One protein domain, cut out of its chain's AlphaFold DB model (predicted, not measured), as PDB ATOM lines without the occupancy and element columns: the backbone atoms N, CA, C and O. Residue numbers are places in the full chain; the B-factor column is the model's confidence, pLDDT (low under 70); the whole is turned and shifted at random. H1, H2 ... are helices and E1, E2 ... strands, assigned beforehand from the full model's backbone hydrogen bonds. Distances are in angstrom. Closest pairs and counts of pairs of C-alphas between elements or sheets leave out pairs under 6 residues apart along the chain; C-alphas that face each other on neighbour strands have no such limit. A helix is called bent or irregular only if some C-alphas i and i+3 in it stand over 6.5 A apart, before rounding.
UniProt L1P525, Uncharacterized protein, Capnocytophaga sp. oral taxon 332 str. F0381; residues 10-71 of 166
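Overview. This is residues 10 to 71 of the 166 residues of an uncharacterized protein of Capnocytophaga sp. oral taxon 332 str. F0381 (UniProt L1P525). A tiny ladder of two short strands, E1 and E2 side by side, sits toward the middle of an elongated body, with the short helix H2 following directly on E2. The one longer helix, H3, runs to one end of the long axis, with the short helix H1 near it, while a looped stretch without named elements, residues 10 to 23, makes the other end. The printed part has 62 residues with three named helices and two named strands, in the order E1, H1, E2, H2, H3; the sheet, E1 - E2, is antiparallel and the class is mostly helix. The whole is compact, with a radius of gyration of the C-alphas of 11.8 A, and it spans 35 by 22 by 17 A.

Arrangement. Begin at the sheet, where E1, residues 24 to 26, and E2, residues 45 to 47, are antiparallel neighbours at 155 degrees between their directions. C-alphas 25 and 46 face each other at 5.1 A; beside them N 25 and O 46 are within hydrogen-bond range at 2.8 A, as are N 46 and O 25 at 2.9 A. Go on to H2, residues 48 to 52, whose closest C-alphas to E1 are those of Arg 48 and Ser 24, 5.3 A apart. Next look at H3, residues 57 to 71, which is close to H2 but not clearly touching it; their closest C-alphas, those of Arg 57 and Tyr 51, are 6.7 A apart. H1, residues 37 to 41, is also close to H3 but not clearly touching, with the C-alphas of Leu 38 and Tyr 60 closest at 6.5 A. H3 is apart from E1 and from E2, and H1 is apart from H2. In H2 and H3 every O i to N i+4 pair is within hydrogen-bond range; in H1 0 of 1 is, beside 1 of 2 O i to N i+3 pairs.

Along the chain. Find C-alpha 24 at (165.963, 76.328, 36.754), where E1 begins; it is 6.3 A long, and E2 is 7.1 A. H1 measures 8.2 A and is neither bent nor irregular, but only just: C-alphas 37 and 40 are 6.5 A apart. H2 measures 6.2 A. From C-alpha 57 at (174.771, 87.423, 39.427), H3 runs 20.9 A to C-alpha 71 at (165.251, 91.320, 57.591).

Size, cuts and confidence. Look to Glu 19 and Leu 70 for the two C-alphas farthest apart, at 35.5 A. The printed part, residues 10 to 71, has no cut. The links H1 to E2, E2 to H2 and H2 to H3 are tight, the link E1 to H1 is short with 10 residues, and no link is long. The mean pLDDT of the printed part is 92.8, and residue 71 alone is under 70.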
ATOM      1  N   TYR A  10     160.965  80.988  29.256       93.06
ATOM      2  CA  TYR A  10     162.195  81.321  28.546       93.06
ATOM      3  C   TYR A  10     163.281  81.752  29.527       93.06
ATOM      4  O   TYR A  10     163.053  82.592  30.395       93.06
ATOM      5  N   CYS A  11     164.479  81.198  29.359       95.50
ATOM      6  CA  CYS A  11     165.652  81.587  30.126       95.50
ATOM      7  C   CYS A  11     166.050  83.031  29.791       95.50
ATOM      8  O   CYS A  11     166.367  83.342  28.642       95.50
ATOM      9  N   LYS A  12     166.137  83.895  30.805       95.75
ATOM     10  CA  LYS A  12     166.572  85.294  30.664       95.75
ATOM     11  C   LYS A  12     168.001  85.432  30.123       95.75
ATOM     12  O   LYS A  12     168.303  86.417  29.456       95.75
ATOM     13  N   GLY A  13     168.871  84.460  30.401       95.81
ATOM     14  CA  GLY A  13     170.280  84.493  29.997       95.81
ATOM     15  C   GLY A  13     170.535  84.109  28.537       95.81
ATOM     16  O   GLY A  13     171.383  84.718  27.897       95.81
ATOM     17  N   CYS A  14     169.817  83.115  28.000       96.06
ATOM     18  CA  CYS A  14     170.074  82.588  26.649       96.06
ATOM     19  C   CYS A  14     168.879  82.653  25.688       96.06
ATOM     20  O   CYS A  14     169.025  82.294  24.523       96.06
ATOM     21  N   GLY A  15     167.694  83.053  26.158       95.38
ATOM     22  CA  GLY A  15     166.471  83.151  25.355       95.38
ATOM     23  C   GLY A  15     165.844  81.811  24.948       95.38
ATOM     24  O   GLY A  15     164.819  81.807  24.273       95.38
ATOM     25  N   LYS A  16     166.427  80.671  25.339       95.50
ATOM     26  CA  LYS A  16     165.891  79.332  25.043       95.50
ATOM     27  C   LYS A  16     164.810  78.924  26.045       95.50
ATOM     28  O   LYS A  16     164.783  79.431  27.167       95.50
ATOM     29  N   ILE A  17     163.949  77.996  25.635       94.31
ATOM     30  CA  ILE A  17     162.910  77.416  26.495       94.31
ATOM     31  C   ILE A  17     163.568  76.620  27.627       94.31
ATOM     32  O   ILE A  17     164.554  75.925  27.400       94.31
ATOM     33  N   ILE A  18     163.010  76.736  28.829       92.38
ATOM     34  CA  ILE A  18     163.321  75.891  29.981       92.38
ATOM     35  C   ILE A  18     162.370  74.696  29.931       92.38
ATOM     36  O   ILE A  18     161.178  74.841  30.192       92.38
ATOM     37  N   GLU A  19     162.893  73.530  29.552       89.00
ATOM     38  CA  GLU A  19     162.106  72.292  29.427       89.00
ATOM     39  C   GLU A  19     161.804  71.657  30.788       89.00
ATOM     40  O   GLU A  19     160.727  71.101  30.989       89.00
ATOM     41  N   ASN A  20     162.735  71.787  31.739       85.44
ATOM     42  CA  ASN A  20     162.587  71.303  33.104       85.44
ATOM     43  C   ASN A  20     162.738  72.453  34.105       85.44
ATOM     44  O   ASN A  20     163.835  72.970  34.321       85.44
ATOM     45  N   ILE A  21     161.637  72.841  34.751       82.31
ATOM     46  CA  ILE A  21     161.654  73.918  35.746       82.31
ATOM     47  C   ILE A  21     162.445  73.547  37.009       82.31
ATOM     48  O   ILE A  21     162.989  74.435  37.664       82.31
ATOM     49  N   TYR A  22     162.573  72.257  37.337       82.50
ATOM     50  CA  TYR A  22     163.337  71.810  38.506       82.50
ATOM     51  C   TYR A  22     164.847  72.073  38.360       82.50
ATOM     52  O   TYR A  22     165.542  72.240  39.363       82.50
ATOM     53  N   ASP A  23     165.333  72.222  37.123       83.06
ATOM     54  CA  ASP A  23     166.729  72.563  36.812       83.06
ATOM     55  C   ASP A  23     166.939  74.071  36.587       83.06
ATOM     56  O   ASP A  23     168.000  74.519  36.131       83.06
ATOM     57  N   SER A  24     165.928  74.878  36.913       90.56
ATOM     58  CA  SER A  24     165.963  76.328  36.754       90.56
ATOM     59  C   SER A  24     166.312  77.065  38.049       90.56
ATOM     60  O   SER A  24     166.159  76.562  39.163       90.56
ATOM     61  N   CYS A  25     166.783  78.297  37.890       92.19
ATOM     62  CA  CYS A  25     166.914  79.280  38.952       92.19
ATOM     63  C   CYS A  25     165.836  80.344  38.748       92.19
ATOM     64  O   CYS A  25     165.868  81.077  37.758       92.19
ATOM     65  N   ILE A  26     164.896  80.417  39.684       92.12
ATOM     66  CA  ILE A  26     163.860  81.447  39.735       92.12
ATOM     67  C   ILE A  26     164.339  82.519  40.709       92.12
ATOM     68  O   ILE A  26     164.596  82.224  41.877       92.12
ATOM     69  N   LEU A  27     164.469  83.751  40.230       93.88
ATOM     70  CA  LEU A  27     164.895  84.874  41.053       93.88
ATOM     71  C   LEU A  27     163.704  85.532  41.758       93.88
ATOM     72  O   LEU A  27     162.567  85.494  41.292       93.88
ATOM     73  N   LEU A  28     163.979  86.125  42.914       90.38
ATOM     74  CA  LEU A  28     163.012  86.832  43.741       90.38
ATOM     75  C   LEU A  28     162.753  88.237  43.175       90.38
ATOM     76  O   LEU A  28     163.574  88.806  42.457       90.38
ATOM     77  N   ASN A  29     161.609  88.818  43.529       90.94
ATOM     78  CA  ASN A  29     161.323  90.225  43.265       90.94
ATOM     79  C   ASN A  29     161.911  91.077  44.400       90.94
ATOM     80  O   ASN A  29     161.299  91.189  45.461       90.94
ATOM     81  N   ILE A  30     163.120  91.601  44.201       91.25
ATOM     82  CA  ILE A  30     163.911  92.240  45.268       91.25
ATOM     83  C   ILE A  30     164.210  93.717  45.024       91.25
ATOM     84  O   ILE A  30     164.658  94.408  45.936       91.25
ATOM     85  N   GLU A  31     163.995  94.204  43.804       94.56
ATOM     86  CA  GLU A  31     164.378  95.553  43.403       94.56
ATOM     87  C   GLU A  31     163.151  96.354  42.971       94.56
ATOM     88  O   GLU A  31     162.508  96.043  41.977       94.56
ATOM     89  N   ALA A  32     162.821  97.414  43.696       95.19
ATOM     90  CA  ALA A  32     161.665  98.243  43.367       95.19
ATOM     91  C   ALA A  32     162.027  99.433  42.467       95.19
ATOM     92  O   ALA A  32     161.139  99.993  41.817       95.19
ATOM     93  N   ASN A  33     163.305  99.823  42.428       96.88
ATOM     94  CA  ASN A  33     163.776 100.934  41.619       96.88
ATOM     95  C   ASN A  33     164.097 100.468  40.197       96.88
ATOM     96  O   ASN A  33     165.097  99.794  39.957       96.88
ATOM     97  N   GLU A  34     163.303 100.903  39.224       96.62
ATOM     98  CA  GLU A  34     163.487 100.568  37.809       96.62
ATOM     99  C   GLU A  34     164.790 101.110  37.207       96.62
ATOM    100  O   GLU A  34     165.151 100.711  36.099       96.62
ATOM    101  N   LYS A  35     165.484 102.045  37.873       95.62
ATOM    102  CA  LYS A  35     166.817 102.502  37.447       95.62
ATOM    103  C   LYS A  35     167.933 101.535  37.820       95.62
ATOM    104  O   LYS A  35     168.991 101.572  37.199       95.62
ATOM    105  N   SER A  36     167.708 100.680  38.812       95.81
ATOM    106  CA  SER A  36     168.698  99.701  39.236       95.81
ATOM    107  C   SER A  36     168.932  98.660  38.136       95.81
ATOM    108  O   SER A  36     167.963  98.137  37.572       95.81
ATOM    109  N   PRO A  37     170.192  98.275  37.856       95.38
ATOM    110  CA  PRO A  37     170.495  97.172  36.945       95.38
ATOM    111  C   PRO A  37     169.798  95.862  37.345       95.38
ATOM    112  O   PRO A  37     169.446  95.060  36.481       95.38
ATOM    113  N   LEU A  38     169.555  95.658  38.645       96.56
ATOM    114  CA  LEU A  38     168.912  94.456  39.175       96.56
ATOM    115  C   LEU A  38     167.410  94.390  38.892       96.56
ATOM    116  O   LEU A  38     166.848  93.300  38.942       96.56
ATOM    117  N   TYR A  39     166.754  95.501  38.536       96.19
ATOM    118  CA  TYR A  39     165.310  95.501  38.279       96.19
ATOM    119  C   TYR A  39     164.919  94.507  37.180       96.19
ATOM    120  O   TYR A  39     163.887  93.842  37.250       96.19
ATOM    121  N   CYS A  40     165.784  94.340  36.174       94.69
ATOM    122  CA  CYS A  40     165.539  93.422  35.064       94.69
ATOM    123  C   CYS A  40     165.597  91.928  35.445       94.69
ATOM    124  O   CYS A  40     165.288  91.083  34.595       94.69
ATOM    125  N   LEU A  41     166.007  91.623  36.682       96.12
ATOM    126  CA  LEU A  41     166.098  90.285  37.260       96.12
ATOM    127  C   LEU A  41     164.910  89.917  38.150       96.12
ATOM    128  O   LEU A  41     164.808  88.753  38.535       96.12
ATOM    129  N   ASN A  42     164.013  90.856  38.457       94.06
ATOM    130  CA  ASN A  42     162.825  90.556  39.253       94.06
ATOM    131  C   ASN A  42     161.987  89.462  38.585       94.06
ATOM    132  O   ASN A  42     161.587  89.604  37.429       94.06
ATOM    133  N   GLU A  43     161.744  88.374  39.322       91.25
ATOM    134  CA  GLU A  43     161.024  87.179  38.847       91.25
ATOM    135  C   GLU A  43     161.612  86.558  37.562       91.25
ATOM    136  O   GLU A  43     160.944  85.795  36.860       91.25
ATOM    137  N   ALA A  44     162.873  86.859  37.231       94.69
ATOM    138  CA  ALA A  44     163.536  86.270  36.078       94.69
ATOM    139  C   ALA A  44     163.836  84.788  36.326       94.69
ATOM    140  O   ALA A  44     164.221  84.382  37.424       94.69
ATOM    141  N   ILE A  45     163.704  83.984  35.273       94.88
ATOM    142  CA  ILE A  45     163.967  82.547  35.315       94.88
ATOM    143  C   ILE A  45     165.155  82.243  34.404       94.88
ATOM    144  O   ILE A  45     165.249  82.745  33.281       94.88
ATOM    145  N   PHE A  46     166.076  81.423  34.891       96.75
ATOM    146  CA  PHE A  46     167.292  81.027  34.192       96.75
ATOM    147  C   PHE A  46     167.452  79.510  34.195       96.75
ATOM    148  O   PHE A  46     167.062  78.847  35.150       96.75
ATOM    149  N   HIS A  47     168.130  78.959  33.189       96.25
ATOM    150  CA  HIS A  47     168.853  77.702  33.402       96.25
ATOM    151  C   HIS A  47     169.939  77.922  34.461       96.25
ATOM    152  O   HIS A  47     170.563  78.988  34.473       96.25
ATOM    153  N   ARG A  48     170.217  76.914  35.293       93.81
ATOM    154  CA  ARG A  48     171.238  77.009  36.350       93.81
ATOM    155  C   ARG A  48     172.592  77.506  35.833       93.81
ATOM    156  O   ARG A  48     173.139  78.466  36.371       93.81
ATOM    157  N   ASP A  49     173.076  76.945  34.729       94.56
ATOM    158  CA  ASP A  49     174.353  77.356  34.130       94.56
ATOM    159  C   ASP A  49     174.313  78.773  33.553       94.56
ATOM    160  O   ASP A  49     175.291  79.516  33.648       94.56
ATOM    161  N   CYS A  50     173.176  79.188  32.987       97.00
ATOM    162  CA  CYS A  50     173.015  80.556  32.500       97.00
ATOM    163  C   CYS A  50     173.044  81.563  33.651       97.00
ATOM    164  O   CYS A  50     173.630  82.627  33.489       97.00
ATOM    165  N   TYR A  51     172.435  81.237  34.796       96.88
ATOM    166  CA  TYR A  51     172.489  82.088  35.982       96.88
ATOM    167  C   TYR A  51     173.909  82.175  36.546       96.88
ATOM    168  O   TYR A  51     174.400  83.276  36.781       96.88
ATOM    169  N   ASN A  52     174.600  81.036  36.678       95.56
ATOM    170  CA  ASN A  52     175.965  80.968  37.209       95.56
ATOM    171  C   ASN A  52     176.956  81.870  36.459       95.56
ATOM    172  O   ASN A  52     177.879  82.398  37.078       95.56
ATOM    173  N   ASN A  53     176.733  82.058  35.155       96.50
ATOM    174  CA  ASN A  53     177.552  82.883  34.269       96.50
ATOM    175  C   ASN A  53     176.942  84.266  33.971       96.50
ATOM    176  O   ASN A  53     177.461  84.998  33.128       96.50
ATOM    177  N   TYR A  54     175.825  84.636  34.606       97.38
ATOM    178  CA  TYR A  54     175.140  85.886  34.290       97.38
ATOM    179  C   TYR A  54     175.905  87.100  34.851       97.38
ATOM    180  O   TYR A  54     176.246  87.096  36.037       97.38
ATOM    181  N   PRO A  55     176.122  88.180  34.070       97.62
ATOM    182  CA  PRO A  55     176.957  89.310  34.496       97.62
ATOM    183  C   PRO A  55     176.529  89.977  35.810       97.62
ATOM    184  O   PRO A  55     177.371  90.426  36.583       97.62
ATOM    185  N   LEU A  56     175.223  90.028  36.085       97.31
ATOM    186  CA  LEU A  56     174.679  90.663  37.290       97.31
ATOM    187  C   LEU A  56     174.548  89.713  38.491       97.31
ATOM    188  O   LEU A  56     174.094  90.150  39.547       97.31
ATOM    189  N   ARG A  57     174.945  88.436  38.370       96.75
ATOM    190  CA  ARG A  57     174.771  87.423  39.427       96.75
ATOM    191  C   ARG A  57     175.353  87.873  40.767       96.75
ATOM    192  O   ARG A  57     174.641  87.879  41.761       96.75
ATOM    193  N   ASN A  58     176.617  88.293  40.791       97.50
ATOM    194  CA  ASN A  58     177.286  88.669  42.042       97.50
ATOM    195  C   ASN A  58     176.613  89.875  42.715       97.50
ATOM    196  O   ASN A  58     176.497  89.923  43.936       97.50
ATOM    197  N   MET A  59     176.152  90.846  41.918       96.19
ATOM    198  CA  MET A  59     175.426  92.011  42.426       96.19
ATOM    199  C   MET A  59     174.065  91.597  43.006       96.19
ATOM    200  O   MET A  59     173.695  92.053  44.085       96.19
ATOM    201  N   TYR A  60     173.355  90.691  42.328       96.62
ATOM    202  CA  TYR A  60     172.093  90.134  42.805       96.62
ATOM    203  C   TYR A  60     172.274  89.346  44.113       96.62
ATOM    204  O   TYR A  60     171.574  89.614  45.083       96.62
ATOM    205  N   GLU A  61     173.243  88.426  44.180       95.88
ATOM    206  CA  GLU A  61     173.524  87.627  45.384       95.88
ATOM    207  C   GLU A  61     173.919  88.512  46.573       95.88
ATOM    208  O   GLU A  61     173.438  88.301  47.687       95.88
ATOM    209  N   LYS A  62     174.717  89.563  46.334       95.00
ATOM    210  CA  LYS A  62     175.041  90.561  47.361       95.00
ATOM    211  C   LYS A  62     173.785  91.271  47.870       95.00
ATOM    212  O   LYS A  62     173.635  91.416  49.082       95.00
ATOM    213  N   ARG A  63     172.880  91.686  46.975       94.12
ATOM    214  CA  ARG A  63     171.624  92.330  47.375       94.12
ATOM    215  C   ARG A  63     170.734  91.382  48.174       94.12
ATOM    216  O   ARG A  63     170.167  91.803  49.172       94.12
ATOM    217  N   VAL A  64     170.626  90.113  47.778       93.00
ATOM    218  CA  VAL A  64     169.868  89.110  48.547       93.00
ATOM    219  C   VAL A  64     170.434  88.975  49.960       93.00
ATOM    220  O   VAL A  64     169.677  89.096  50.918       93.00
ATOM    221  N   ALA A  65     171.753  88.829  50.103       91.56
ATOM    222  CA  ALA A  65     172.395  88.747  51.415       91.56
ATOM    223  C   ALA A  65     172.175  90.016  52.265       91.56
ATOM    224  O   ALA A  65     171.997  89.939  53.481       91.56
ATOM    225  N   GLU A  66     172.158  91.198  51.642       89.44
ATOM    226  CA  GLU A  66     171.837  92.458  52.319       89.44
ATOM    227  C   GLU A  66     170.382  92.498  52.800       89.44
ATOM    228  O   GLU A  66     170.126  92.859  53.946       89.44
ATOM    229  N   LEU A  67     169.432  92.059  51.975       87.19
ATOM    230  CA  LEU A  67     168.020  91.966  52.354       87.19
ATOM    231  C   LEU A  67     167.791  90.936  53.467       87.19
ATOM    232  O   LEU A  67     167.011  91.181  54.389       87.19
ATOM    233  N   GLU A  68     168.490  89.803  53.429       85.06
ATOM    234  CA  GLU A  68     168.489  88.803  54.501       85.06
ATOM    235  C   GLU A  68     169.059  89.382  55.798       85.06
ATOM    236  O   GLU A  68     168.507  89.173  56.878       85.06
ATOM    237  N   LYS A  69     170.123  90.181  55.711       84.25
ATOM    238  CA  LYS A  69     170.679  90.889  56.864       84.25
ATOM    239  C   LYS A  69     169.695  91.919  57.422       84.25
ATOM    240  O   LYS A  69     169.437  91.911  58.618       84.25
ATOM    241  N   LEU A  70     169.110  92.774  56.586       77.44
ATOM    242  CA  LEU A  70     168.147  93.796  57.018       77.44
ATOM    243  C   LEU A  70     166.872  93.177  57.615       77.44
ATOM    244  O   LEU A  70     166.346  93.674  58.610       77.44
ATOM    245  N   SER A  71     166.405  92.056  57.060       68.62
ATOM    246  CA  SER A  71     165.251  91.320  57.591       68.62
ATOM    247  C   SER A  71     165.571  90.559  58.884       68.62
ATOM    248  O   SER A  71     164.765  90.579  59.813       68.62
TER     249      SER A  71